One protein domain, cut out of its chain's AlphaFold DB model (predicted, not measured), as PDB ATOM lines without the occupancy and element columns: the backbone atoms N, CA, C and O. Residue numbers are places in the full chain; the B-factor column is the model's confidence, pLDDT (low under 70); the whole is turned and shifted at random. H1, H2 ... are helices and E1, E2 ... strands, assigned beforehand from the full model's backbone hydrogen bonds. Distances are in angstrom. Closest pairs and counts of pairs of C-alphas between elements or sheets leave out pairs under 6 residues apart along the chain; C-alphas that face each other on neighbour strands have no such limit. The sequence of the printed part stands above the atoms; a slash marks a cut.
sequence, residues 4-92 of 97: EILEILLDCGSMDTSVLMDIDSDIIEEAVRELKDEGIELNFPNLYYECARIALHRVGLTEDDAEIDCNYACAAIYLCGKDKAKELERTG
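AT A GLANCE: This is residues 4 to 92 of the 97 residues of an uncharacterized protein of Methanosarcinales archaeon (UniProt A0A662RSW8). A single helix, H4, runs through the middle, with H3 crossing it steeply and the small hairpin of E1 and E2 beside it. The short helices H1 and H2 are grouped loosely near the beginning of H4, and H5 packs on its last residues, 55 to 59. The printed part has 89 residues, with named elements in the order H1, H2, H3, H4, E1, E2, H5; the sheet E1 - E2 is antiparallel and the class is mostly helix. The whole is compact, with a radius of gyration of the C-alphas of 12.4 A and spans of 35 by 27 by 18 A.

IN THESE COORDINATES: H1 covers residues 4 to 11, from C-alpha 4 at (163.461, 88.708, 162.269), and H2 residues 17 to 22. H3, residues 25 to 38, is 20.0 A long; H4, residues 44 to 59, is 22.3 A long. E1 is residues 66 to 69, E2 residues 76 to 79, and H5 residues 85 to 89, ending at C-alpha 89 (141.594, 81.034, 152.155).

HOW THE PARTS SIT: H1 and H2 only just touch, with 3 pairs of C-alphas within 8 A, the closest being Leu 9 and Thr 17 at 5.7 A. H3 and H4 touch at a steep tilt of 64 degrees, opposite ways; their closest C-alphas, Ala 31 and Glu 50, are 5.3 A apart. The closest C-alphas of H4 and E1, Tyr 49 and Ile 68, are 6.7 A apart. In the hairpin E1 and E2, N 67 and O 78 are within hydrogen-bond range at 2.8 A. H4 touches H5 with residues 55 to 59 alone, closest at the C-alphas of Ala 55 and Leu 88, 6.5 A. H1 and H5 are apart. In H1, H2, H3, H4 and H5 every O i to N i+4 pair is within hydrogen-bond range.

THE WHOLE: The farthest C-alphas, Glu 4 and Gly 81, are 36.3 A apart. The printed part has no cut and no long link. Residues 4 to 17 and 72 to 74 of the model have pLDDT under 70.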
ATOM      1  N   GLU A   4     164.127  88.350 161.012       67.69
ATOM      2  CA  GLU A   4     163.461  88.708 162.269       67.69
ATOM      3  C   GLU A   4     162.088  88.030 162.428       67.69
ATOM      4  O   GLU A   4     161.754  87.568 163.513       67.69
ATOM      5  N   ILE A   5     161.321  87.883 161.340       66.88
ATOM      6  CA  ILE A   5     160.022  87.186 161.364       66.88
ATOM      7  C   ILE A   5     160.238  85.701 161.635       66.88
ATOM      8  O   ILE A   5     159.527  85.109 162.431       66.88
ATOM      9  N   LEU A   6     161.248  85.094 161.011       67.88
ATOM     10  CA  LEU A   6     161.576  83.687 161.245       67.88
ATOM     11  C   LEU A   6     161.960  83.421 162.704       67.88
ATOM     12  O   LEU A   6     161.550  82.404 163.250       67.88
ATOM     13  N   GLU A   7     162.720  84.315 163.335       69.44
ATOM     14  CA  GLU A   7     163.065  84.206 164.760       69.44
ATOM     15  C   GLU A   7     161.815  84.328 165.644       69.44
ATOM     16  O   GLU A   7     161.588  83.469 166.490       69.44
ATOM     17  N   ILE A   8     160.945  85.299 165.356       68.56
ATOM     18  CA  ILE A   8     159.638  85.463 166.008       68.56
ATOM     19  C   ILE A   8     158.772  84.196 165.896       68.56
ATOM     20  O   ILE A   8     158.194  83.736 166.881       68.56
ATOM     21  N   LEU A   9     158.690  83.615 164.698       68.19
ATOM     22  CA  LEU A   9     157.898  82.415 164.445       68.19
ATOM     23  C   LEU A   9     158.464  81.196 165.188       68.19
ATOM     24  O   LEU A   9     157.703  80.358 165.667       68.19
ATOM     25  N   LEU A  10     159.790  81.095 165.302       65.75
ATOM     26  CA  LEU A  10     160.458  80.023 166.042       65.75
ATOM     27  C   LEU A  10     160.278  80.166 167.562       65.75
ATOM     28  O   LEU A  10     160.136  79.149 168.243       65.75
ATOM     29  N   ASP A  11     160.229  81.399 168.073       67.00
ATOM     30  CA  ASP A  11     159.989  81.700 169.490       67.00
ATOM     31  C   ASP A  11     158.534  81.428 169.918       67.00
ATOM     32  O   ASP A  11     158.285  81.130 171.088       67.00
ATOM     33  N   CYS A  12     157.575  81.439 168.982       62.22
ATOM     34  CA  CYS A  12     156.169  81.110 169.253       62.22
ATOM     35  C   CYS A  12     155.920  79.626 169.595       62.22
ATOM     36  O   CYS A  12     154.870  79.313 170.158       62.22
ATOM     37  N   GLY A  13     156.876  78.732 169.305       60.91
ATOM     38  CA  GLY A  13     156.753  77.285 169.500       60.91
ATOM     39  C   GLY A  13     156.869  76.496 168.190       60.91
ATOM     40  O   GLY A  13     156.374  76.884 167.136       60.91
ATOM     41  N   SER A  14     157.547  75.345 168.226       54.31
ATOM     42  CA  SER A  14     157.863  74.548 167.027       54.31
ATOM     43  C   SER A  14     156.668  73.825 166.381       54.31
ATOM     44  O   SER A  14     156.841  73.231 165.318       54.31
ATOM     45  N   MET A  15     155.478  73.859 166.991       51.59
ATOM     46  CA  MET A  15     154.232  73.346 166.395       51.59
ATOM     47  C   MET A  15     153.470  74.412 165.584       51.59
ATOM     48  O   MET A  15     152.594  74.057 164.802       51.59
ATOM     49  N   ASP A  16     153.872  75.682 165.687       60.09
ATOM     50  CA  ASP A  16     153.064  76.857 165.312       60.09
ATOM     51  C   ASP A  16     153.550  77.581 164.063       60.09
ATOM     52  O   ASP A  16     152.873  78.430 163.479       60.09
ATOM     53  N   THR A  17     154.730  77.188 163.606       66.00
ATOM     54  CA  THR A  17     155.367  77.729 162.415       66.00
ATOM     55  C   THR A  17     154.625  77.326 161.149       66.00
ATOM     56  O   THR A  17     154.530  78.148 160.253       66.00
ATOM     57  N   SER A  18     154.061  76.117 161.047       74.88
ATOM     58  CA  SER A  18     153.401  75.692 159.802       74.88
ATOM     59  C   SER A  18     152.128  76.478 159.509       74.88
ATOM     60  O   SER A  18     151.932  76.885 158.373       74.88
ATOM     61  N   VAL A  19     151.302  76.736 160.529       79.50
ATOM     62  CA  VAL A  19     150.066  77.520 160.374       79.50
ATOM     63  C   VAL A  19     150.397  78.949 159.961       79.50
ATOM     64  O   VAL A  19     149.823  79.470 159.012       79.50
ATOM     65  N   LEU A  20     151.352  79.580 160.648       84.12
ATOM     66  CA  LEU A  20     151.737  80.954 160.339       84.12
ATOM     67  C   LEU A  20     152.502  81.064 159.013       84.12
ATOM     68  O   LEU A  20     152.416  82.093 158.362       84.12
ATOM     69  N   MET A  21     153.230  80.030 158.584       82.38
ATOM     70  CA  MET A  21     153.955  80.037 157.306       82.38
ATOM     71  C   MET A  21     153.048  79.976 156.077       82.38
ATOM     72  O   MET A  21     153.500  80.361 154.998       82.38
ATOM     73  N   ASP A  22     151.815  79.492 156.226       87.88
ATOM     74  CA  ASP A  22     150.832  79.496 155.143       87.88
ATOM     75  C   ASP A  22     150.207  80.890 154.949       87.88
ATOM     76  O   ASP A  22     149.724  81.183 153.856       87.88
ATOM     77  N   ILE A  23     150.258  81.755 155.974       91.06
ATOM     78  CA  ILE A  23     149.725  83.123 155.941       91.06
ATOM     79  C   ILE A  23     150.622  84.034 155.096       91.06
ATOM     80  O   ILE A  23     151.854  83.983 155.175       91.06
ATOM     81  N   ASP A  24     149.996  84.913 154.309       92.75
ATOM     82  CA  ASP A  24     150.708  85.919 153.519       92.75
ATOM     83  C   ASP A  24     151.654  86.756 154.401       92.75
ATOM     84  O   ASP A  24     151.277  87.312 155.435       92.75
ATOM     85  N   SER A  25     152.922  86.867 153.992       90.06
ATOM     86  CA  SER A  25     153.965  87.434 154.858       90.06
ATOM     87  C   SER A  25     153.757  88.909 155.195       90.06
ATOM     88  O   SER A  25     154.217  89.363 156.237       90.06
ATOM     89  N   ASP A  26     153.087  89.664 154.326       94.19
ATOM     90  CA  ASP A  26     152.782  91.072 154.572       94.19
ATOM     91  C   ASP A  26     151.691  91.257 155.639       94.19
ATOM     92  O   ASP A  26     151.712  92.262 156.343       94.19
ATOM     93  N   ILE A  27     150.789  90.283 155.813       95.19
ATOM     94  CA  ILE A  27     149.845  90.234 156.941       95.19
ATOM     95  C   ILE A  27     150.611  89.995 158.247       95.19
ATOM     96  O   ILE A  27     150.384  90.694 159.230       95.19
ATOM     97  N   ILE A  28     151.566  89.058 158.246       92.62
ATOM     98  CA  ILE A  28     152.394  88.759 159.427       92.62
ATOM     99  C   ILE A  28     153.238  89.976 159.827       92.62
ATOM    100  O   ILE A  28     153.339  90.301 161.007       92.62
ATOM    101  N   GLU A  29     153.847  90.662 158.858       93.00
ATOM    102  CA  GLU A  29     154.654  91.867 159.098       93.00
ATOM    103  C   GLU A  29     153.836  93.008 159.711       93.00
ATOM    104  O   GLU A  29     154.323  93.710 160.603       93.00
ATOM    105  N   GLU A  30     152.606  93.194 159.235       95.38
ATOM    106  CA  GLU A  30     151.663  94.175 159.768       95.38
ATOM    107  C   GLU A  30     151.236  93.805 161.195       95.38
ATOM    108  O   GLU A  30     151.418  94.618 162.099       95.38
ATOM    109  N   ALA A  31     150.832  92.553 161.429       94.75
ATOM    110  CA  ALA A  31     150.451  92.048 162.749       94.75
ATOM    111  C   ALA A  31     151.574  92.190 163.788       94.75
ATOM    112  O   ALA A  31     151.367  92.678 164.896       94.75
ATOM    113  N   VAL A  32     152.807  91.813 163.428       92.69
ATOM    114  CA  VAL A  32     153.982  91.966 164.303       92.69
ATOM    115  C   VAL A  32     154.210  93.429 164.675       92.69
ATOM    116  O   VAL A  32     154.599  93.717 165.809       92.69
ATOM    117  N   ARG A  33     154.009  94.356 163.733       94.44
ATOM    118  CA  ARG A  33     154.167  95.789 163.991       94.44
ATOM    119  C   ARG A  33     153.084  96.300 164.934       94.44
ATOM    120  O   ARG A  33     153.436  96.950 165.911       94.44
ATOM    121  N   GLU A  34     151.822  95.970 164.677       96.50
ATOM    122  CA  GLU A  34     150.691  96.396 165.511       96.50
ATOM    123  C   GLU A  34     150.833  95.877 166.950       96.50
ATOM    124  O   GLU A  34     150.802  96.666 167.892       96.50
ATOM    125  N   LEU A  35     151.153  94.592 167.137       93.56
ATOM    126  CA  LEU A  35     151.370  94.020 168.472       93.56
ATOM    127  C   LEU A  35     152.536  94.688 169.216       93.56
ATOM    128  O   LEU A  35     152.440  94.953 170.417       93.56
ATOM    129  N   LYS A  36     153.640  94.989 168.515       92.62
ATOM    130  CA  LYS A  36     154.784  95.712 169.097       92.62
ATOM    131  C   LYS A  36     154.405  97.142 169.491       92.62
ATOM    132  O   LYS A  36     154.794  97.580 170.575       92.62
ATOM    133  N   ASP A  37     153.664  97.851 168.642       95.56
ATOM    134  CA  ASP A  37     153.235  99.234 168.881       95.56
ATOM    135  C   ASP A  37     152.237  99.327 170.050       95.56
ATOM    136  O   ASP A  37     152.282 100.280 170.832       95.56
ATOM    137  N   GLU A  38     151.390  98.311 170.229       95.44
ATOM    138  CA  GLU A  38     150.431  98.206 171.336       95.44
ATOM    139  C   GLU A  38     151.040  97.640 172.630       95.44
ATOM    140  O   GLU A  38     150.421  97.696 173.697       95.44
ATOM    141  N   GLY A  39     152.272  97.125 172.571       93.38
ATOM    142  CA  GLY A  39     152.940  96.492 173.707       93.38
ATOM    143  C   GLY A  39     152.316  95.152 174.113       93.38
ATOM    144  O   GLY A  39     152.413  94.761 175.278       93.38
ATOM    145  N   ILE A  40     151.672  94.462 173.170       91.19
ATOM    146  CA  ILE A  40     151.087  93.135 173.358       91.19
ATOM    147  C   ILE A  40     152.178  92.070 173.187       91.19
ATOM    148  O   ILE A  40     153.093  92.196 172.373       91.19
ATOM    149  N   GLU A  41     152.104  91.007 173.992       89.12
ATOM    150  CA  GLU A  41     153.051  89.898 173.911       89.12
ATOM    151  C   GLU A  41     152.975  89.205 172.548       89.12
ATOM    152  O   GLU A  41     151.901  88.838 172.069       89.12
ATOM    153  N   LEU A  42     154.139  88.975 171.951       86.94
ATOM    154  CA  LEU A  42     154.261  88.351 170.647       86.94
ATOM    155  C   LEU A  42     154.323  86.822 170.808       86.94
ATOM    156  O   LEU A  42     155.393  86.221 170.846       86.94
ATOM    157  N   ASN A  43     153.145  86.219 170.964       86.38
ATOM    158  CA  ASN A  43     152.918  84.776 171.064       86.38
ATOM    159  C   ASN A  43     151.937  84.312 169.966       86.38
ATOM    160  O   ASN A  43     151.312  85.141 169.304       86.38
ATOM    161  N   PHE A  44     151.796  82.998 169.753       86.00
ATOM    162  CA  PHE A  44     150.977  82.478 168.648       86.00
ATOM    163  C   PHE A  44     149.503  82.923 168.696       86.00
ATOM    164  O   PHE A  44     149.036  83.394 167.664       86.00
ATOM    165  N   PRO A  45     148.764  82.851 169.825       89.06
ATOM    166  CA  PRO A  45     147.373  83.292 169.868       89.06
ATOM    167  C   PRO A  45     147.205  84.748 169.459       89.06
ATOM    168  O   PRO A  45     146.358  85.046 168.621       89.06
ATOM    169  N   ASN A  46     148.044  85.634 170.001       91.31
ATOM    170  CA  ASN A  46     147.987  87.057 169.691       91.31
ATOM    171  C   ASN A  46     148.344  87.309 168.221       91.31
ATOM    172  O   ASN A  46     147.623  88.017 167.530       91.31
ATOM    173  N   LEU A  47     149.412  86.684 167.717       91.31
ATOM    174  CA  LEU A  47     149.844  86.849 166.330       91.31
ATOM    175  C   LEU A  47     148.825  86.289 165.332       91.31
ATOM    176  O   LEU A  47     148.514  86.944 164.344       91.31
ATOM    177  N   TYR A  48     148.279  85.100 165.585       92.62
ATOM    178  CA  TYR A  48     147.266  84.496 164.724       92.62
ATOM    179  C   TYR A  48     145.982  85.330 164.700       92.62
ATOM    180  O   TYR A  48     145.437  85.574 163.623       92.62
ATOM    181  N   TYR A  49     145.523  85.786 165.871       94.38
ATOM    182  CA  TYR A  49     144.355  86.654 165.986       94.38
ATOM    183  C   TYR A  49     144.537  87.935 165.175       94.38
ATOM    184  O   TYR A  49     143.685  88.280 164.359       94.38
ATOM    185  N   GLU A  50     145.680  88.595 165.346       95.94
ATOM    186  CA  GLU A  50     145.971  89.855 164.674       95.94
ATOM    187  C   GLU A  50     146.067  89.676 163.153       95.94
ATOM    188  O   GLU A  50     145.450  90.418 162.386       95.94
ATOM    189  N   CYS A  51     146.740  88.613 162.700       95.62
ATOM    190  CA  CYS A  51     146.772  88.243 161.289       95.62
ATOM    191  C   CYS A  51     145.355  88.012 160.729       95.62
ATOM    192  O   CYS A  51     145.038  88.487 159.636       95.62
ATOM    193  N   ALA A  52     144.494  87.294 161.459       96.00
ATOM    194  CA  ALA A  52     143.118  87.032 161.043       96.00
ATOM    195  C   ALA A  52     142.292  88.327 160.968       96.00
ATOM    196  O   ALA A  52     141.575  88.538 159.988       96.00
ATOM    197  N   ARG A  53     142.446  89.231 161.945       97.31
ATOM    198  CA  ARG A  53     141.801  90.553 161.963       97.31
ATOM    199  C   ARG A  53     142.186  91.383 160.736       97.31
ATOM    200  O   ARG A  53     141.313  91.906 160.040       97.31
ATOM    201  N   ILE A  54     143.478  91.454 160.416       97.31
ATOM    202  CA  ILE A  54     143.989  92.151 159.224       97.31
ATOM    203  C   ILE A  54     143.430  91.519 157.941       97.31
ATOM    204  O   ILE A  54     142.959  92.234 157.051       97.31
ATOM    205  N   ALA A  55     143.437  90.186 157.836       96.69
ATOM    206  CA  ALA A  55     142.916  89.473 156.671       96.69
ATOM    207  C   ALA A  55     141.419  89.751 156.448       96.69
ATOM    208  O   ALA A  55     141.017  90.074 155.326       96.69
ATOM    209  N   LEU A  56     140.610  89.705 157.517       96.38
ATOM    210  CA  LEU A  56     139.189  90.066 157.493       96.38
ATOM    211  C   LEU A  56     138.998  91.486 156.955       96.38
ATOM    212  O   LEU A  56     138.259  91.685 155.989       96.38
ATOM    213  N   HIS A  57     139.728  92.464 157.494       96.56
ATOM    214  CA  HIS A  57     139.640  93.846 157.028       96.56
ATOM    215  C   HIS A  57     140.031  94.010 155.555       96.56
ATOM    216  O   HIS A  57     139.348  94.729 154.819       96.56
ATOM    217  N   ARG A  58     141.079  93.321 155.091       95.88
ATOM    218  CA  ARG A  58     141.540  93.377 153.691       95.88
ATOM    219  C   ARG A  58     140.511  92.833 152.708       95.88
ATOM    220  O   ARG A  58     140.380  93.372 151.610       95.88
ATOM    221  N   VAL A  59     139.751  91.812 153.103       95.12
ATOM    222  CA  VAL A  59     138.628  91.323 152.296       95.12
ATOM    223  C   VAL A  59     137.349  92.121 152.546       95.12
ATOM    224  O   VAL A  59     136.359  91.901 151.867       95.12
ATOM    225  N   GLY A  60     137.323  93.093 153.460       95.56
ATOM    226  CA  GLY A  60     136.136  93.889 153.779       95.56
ATOM    227  C   GLY A  60     135.088  93.106 154.571       95.56
ATOM    228  O   GLY A  60     133.903  93.170 154.232       95.56
ATOM    229  N   LEU A  61     135.556  92.329 155.542       95.44
ATOM    230  CA  LEU A  61     134.813  91.734 156.650       95.44
ATOM    231  C   LEU A  61     135.304  92.355 157.967       95.44
ATOM    232  O   LEU A  61     136.299  93.083 158.007       95.44
ATOM    233  N   THR A  62     134.584  92.072 159.039       94.06
ATOM    234  CA  THR A  62     134.881  92.494 160.407       94.06
ATOM    235  C   THR A  62     134.851  91.292 161.347       94.06
ATOM    236  O   THR A  62     134.438  90.201 160.963       94.06
ATOM    237  N   GLU A  63     135.265  91.490 162.596       92.62
ATOM    238  CA  GLU A  63     135.157  90.470 163.647       92.62
ATOM    239  C   GLU A  63     133.694  90.088 163.954       92.62
ATOM    240  O   GLU A  63     133.438  88.989 164.418       92.62
ATOM    241  N   ASP A  64     132.708  90.933 163.621       93.75
ATOM    242  CA  ASP A  64     131.287  90.570 163.754       93.75
ATOM    243  C   ASP A  64     130.840  89.540 162.695       93.75
ATOM    244  O   ASP A  64     129.821  88.867 162.864       93.75
ATOM    245  N   ASP A  65     131.593  89.404 161.598       93.94
ATOM    246  CA  ASP A  65     131.303  88.461 160.515       93.94
ATOM    247  C   ASP A  65     131.931  87.075 160.754       93.94
ATOM    248  O   ASP A  65     131.631  86.130 160.010       93.94
ATOM    249  N   ALA A  66     132.805  86.940 161.763       94.31
ATOM    250  CA  ALA A  66     133.656  85.769 161.946       94.31
ATOM    251  C   ALA A  66     133.988  85.453 163.414       94.31
ATOM    252  O   ALA A  66     134.319  86.333 164.196       94.31
ATOM    253  N   GLU A  67     134.031  84.171 163.765       94.69
ATOM    254  CA  GLU A  67     134.694  83.699 164.983       94.69
ATOM    255  C   GLU A  67     136.125  83.251 164.644       94.69
ATOM    256  O   GLU A  67     136.334  82.463 163.718       94.69
ATOM    257  N   ILE A  68     137.118  83.760 165.377       93.94
ATOM    258  CA  ILE A  68     138.535  83.414 165.202       93.94
ATOM    259  C   ILE A  68     138.928  82.428 166.306       93.94
ATOM    260  O   ILE A  68     138.988  82.795 167.478       93.94
ATOM    261  N   ASP A  69     139.230  81.185 165.935       90.69
ATOM    262  CA  ASP A  69     139.798  80.199 166.853       90.69
ATOM    263  C   ASP A  69     141.320  80.232 166.729       90.69
ATOM    264  O   ASP A  69     141.889  79.778 165.739       90.69
ATOM    265  N   CYS A  70     141.983  80.791 167.738       87.06
ATOM    266  CA  CYS A  70     143.438  80.883 167.815       87.06
ATOM    267  C   CYS A  70     144.070  79.723 168.610       87.06
ATOM    268  O   CYS A  70     145.202  79.836 169.088       87.06
ATOM    269  N   ASN A  71     143.359  78.603 168.801       80.00
ATOM    270  CA  ASN A  71     143.925  77.432 169.461       80.00
ATOM    271  C   ASN A  71     144.909  76.694 168.542       80.00
ATOM    272  O   ASN A  71     144.557  76.222 167.463       80.00
ATOM    273  N   TYR A  72     146.126  76.499 169.052       63.06
ATOM    274  CA  TYR A  72     147.287  75.830 168.446       63.06
ATOM    275  C   TYR A  72     146.991  74.554 167.618       63.06
ATOM    276  O   TYR A  72     147.684  74.270 166.648       63.06
ATOM    277  N   ALA A  73     145.972  73.758 167.970       64.50
ATOM    278  CA  ALA A  73     145.660  72.500 167.278       64.50
ATOM    279  C   ALA A  73     144.692  72.638 166.085       64.50
ATOM    280  O   ALA A  73     144.631  71.731 165.255       64.50
ATOM    281  N   CYS A  74     143.920  73.728 166.022       67.19
ATOM    282  CA  CYS A  74     142.765  73.873 165.128       67.19
ATOM    283  C   CYS A  74     142.586  75.311 164.615       67.19
ATOM    284  O   CYS A  74     141.456  75.710 164.343       67.19
ATOM    285  N   ALA A  75     143.669  76.086 164.521       83.19
ATOM    286  CA  ALA A  75     143.586  77.506 164.213       83.19
ATOM    287  C   ALA A  75     142.810  77.753 162.905       83.19
ATOM    288  O   ALA A  75     143.218  77.293 161.832       83.19
ATOM    289  N   ALA A  76     141.665  78.428 163.007       90.62
ATOM    290  CA  ALA A  76     140.727  78.594 161.904       90.62
ATOM    291  C   ALA A  76     139.856  79.844 162.066       90.62
ATOM    292  O   ALA A  76     139.687  80.378 163.163       90.62
ATOM    293  N   ILE A  77     139.250  80.266 160.956       93.69
ATOM    294  CA  ILE A  77     138.238  81.324 160.913       93.69
ATOM    295  C   ILE A  77     136.881  80.692 160.579       93.69
ATOM    296  O   ILE A  77     136.746  80.010 159.563       93.69
ATOM    297  N   TYR A  78     135.863  80.938 161.400       94.00
ATOM    298  CA  TYR A  78     134.485  80.496 161.173       94.00
ATOM    299  C   TYR A  78     133.629  81.687 160.751       94.00
ATOM    300  O   TYR A  78     133.299  82.542 161.566       94.00
ATOM    301  N   LEU A  79     133.258  81.761 159.477       94.31
ATOM    302  CA  LEU A  79     132.429  82.843 158.956       94.31
ATOM    303  C   LEU A  79     130.941  82.589 159.201       94.31
ATOM    304  O   LEU A  79     130.450  81.469 159.057       94.31
ATOM    305  N   CYS A  80     130.184  83.664 159.414       88.62
ATOM    306  CA  CYS A  80     128.718  83.639 159.472       88.62
ATOM    307  C   CYS A  80     128.039  83.463 158.088       88.62
ATOM    308  O   CYS A  80     126.859  83.776 157.915       88.62
ATOM    309  N   GLY A  81     128.771  82.963 157.086       85.50
ATOM    310  CA  GLY A  81     128.306  82.750 155.719       85.50
ATOM    311  C   GLY A  81     129.451  82.457 154.746       85.50
ATOM    312  O   GLY A  81     130.625  82.536 155.085       85.50
ATOM    313  N   LYS A  82     129.116  82.127 153.492       87.75
ATOM    314  CA  LYS A  82     130.116  81.742 152.469       87.75
ATOM    315  C   LYS A  82     130.824  82.927 151.809       87.75
ATOM    316  O   LYS A  82     131.694  82.729 150.955       87.75
ATOM    317  N   ASP A  83     130.390  84.139 152.126       88.31
ATOM    318  CA  ASP A  83     130.843  85.348 151.458       88.31
ATOM    319  C   ASP A  83     132.323  85.576 151.755       88.31
ATOM    320  O   ASP A  83     132.754  85.590 152.901       88.31
ATOM    321  N   LYS A  84     133.120  85.715 150.690       91.19
ATOM    322  CA  LYS A  84     134.570  85.967 150.749       91.19
ATOM    323  C   LYS A  84     135.413  84.894 151.451       91.19
ATOM    324  O   LYS A  84     136.623  85.070 151.565       91.19
ATOM    325  N   ALA A  85     134.844  83.730 151.780       93.44
ATOM    326  CA  ALA A  85     135.591  82.592 152.328       93.44
ATOM    327  C   ALA A  85     136.817  82.229 151.473       93.44
ATOM    328  O   ALA A  85     137.928  82.122 151.977       93.44
ATOM    329  N   LYS A  86     136.642  82.156 150.147       95.38
ATOM    330  CA  LYS A  86     137.740  81.878 149.202       95.38
ATOM    331  C   LYS A  86     138.790  82.981 149.121       95.38
ATOM    332  O   LYS A  86     139.890  82.734 148.637       95.38
ATOM    333  N   GLU A  87     138.428  84.213 149.461       95.50
ATOM    334  CA  GLU A  87     139.371  85.330 149.481       95.50
ATOM    335  C   GLU A  87     140.249  85.235 150.729       95.50
ATOM    336  O   GLU A  87     141.461  85.349 150.600       95.50
ATOM    337  N   LEU A  88     139.669  84.889 151.884       94.25
ATOM    338  CA  LEU A  88     140.423  84.590 153.107       94.25
ATOM    339  C   LEU A  88     141.301  83.340 152.974       94.25
ATOM    340  O   LEU A  88     142.474  83.386 153.330       94.25
ATOM    341  N   GLU A  89     140.793  82.249 152.392       94.75
ATOM    342  CA  GLU A  89     141.594  81.034 152.155       94.75
ATOM    343  C   GLU A  89     142.848  81.321 151.310       94.75
ATOM    344  O   GLU A  89     143.895  80.712 151.512       94.75
ATOM    345  N   ARG A  90     142.777  82.279 150.373       94.94
ATOM    346  CA  ARG A  90     143.934  82.688 149.555       94.94
ATOM    347  C   ARG A  90     145.010  83.430 150.335       94.94
ATOM    348  O   ARG A  90     146.127  83.475 149.841       94.94
ATOM    349  N   THR A  91     144.670  83.980 151.498       93.06
ATOM    350  CA  THR A  91     145.620  84.644 152.402       93.06
ATOM    351  C   THR A  91     146.275  83.680 153.392       93.06
ATOM    352  O   THR A  91     147.010  84.122 154.268       93.06
ATOM    353  N   GLY A  92     146.000  82.372 153.265       91.50
ATOM    354  CA  GLY A  92     146.646  81.315 154.049       91.50
ATOM    355  C   GLY A  92     145.828  80.746 155.203       91.50
ATOM    356  O   GLY A  92     146.300  79.860 155.909       91.50
TER     357      GLY A  92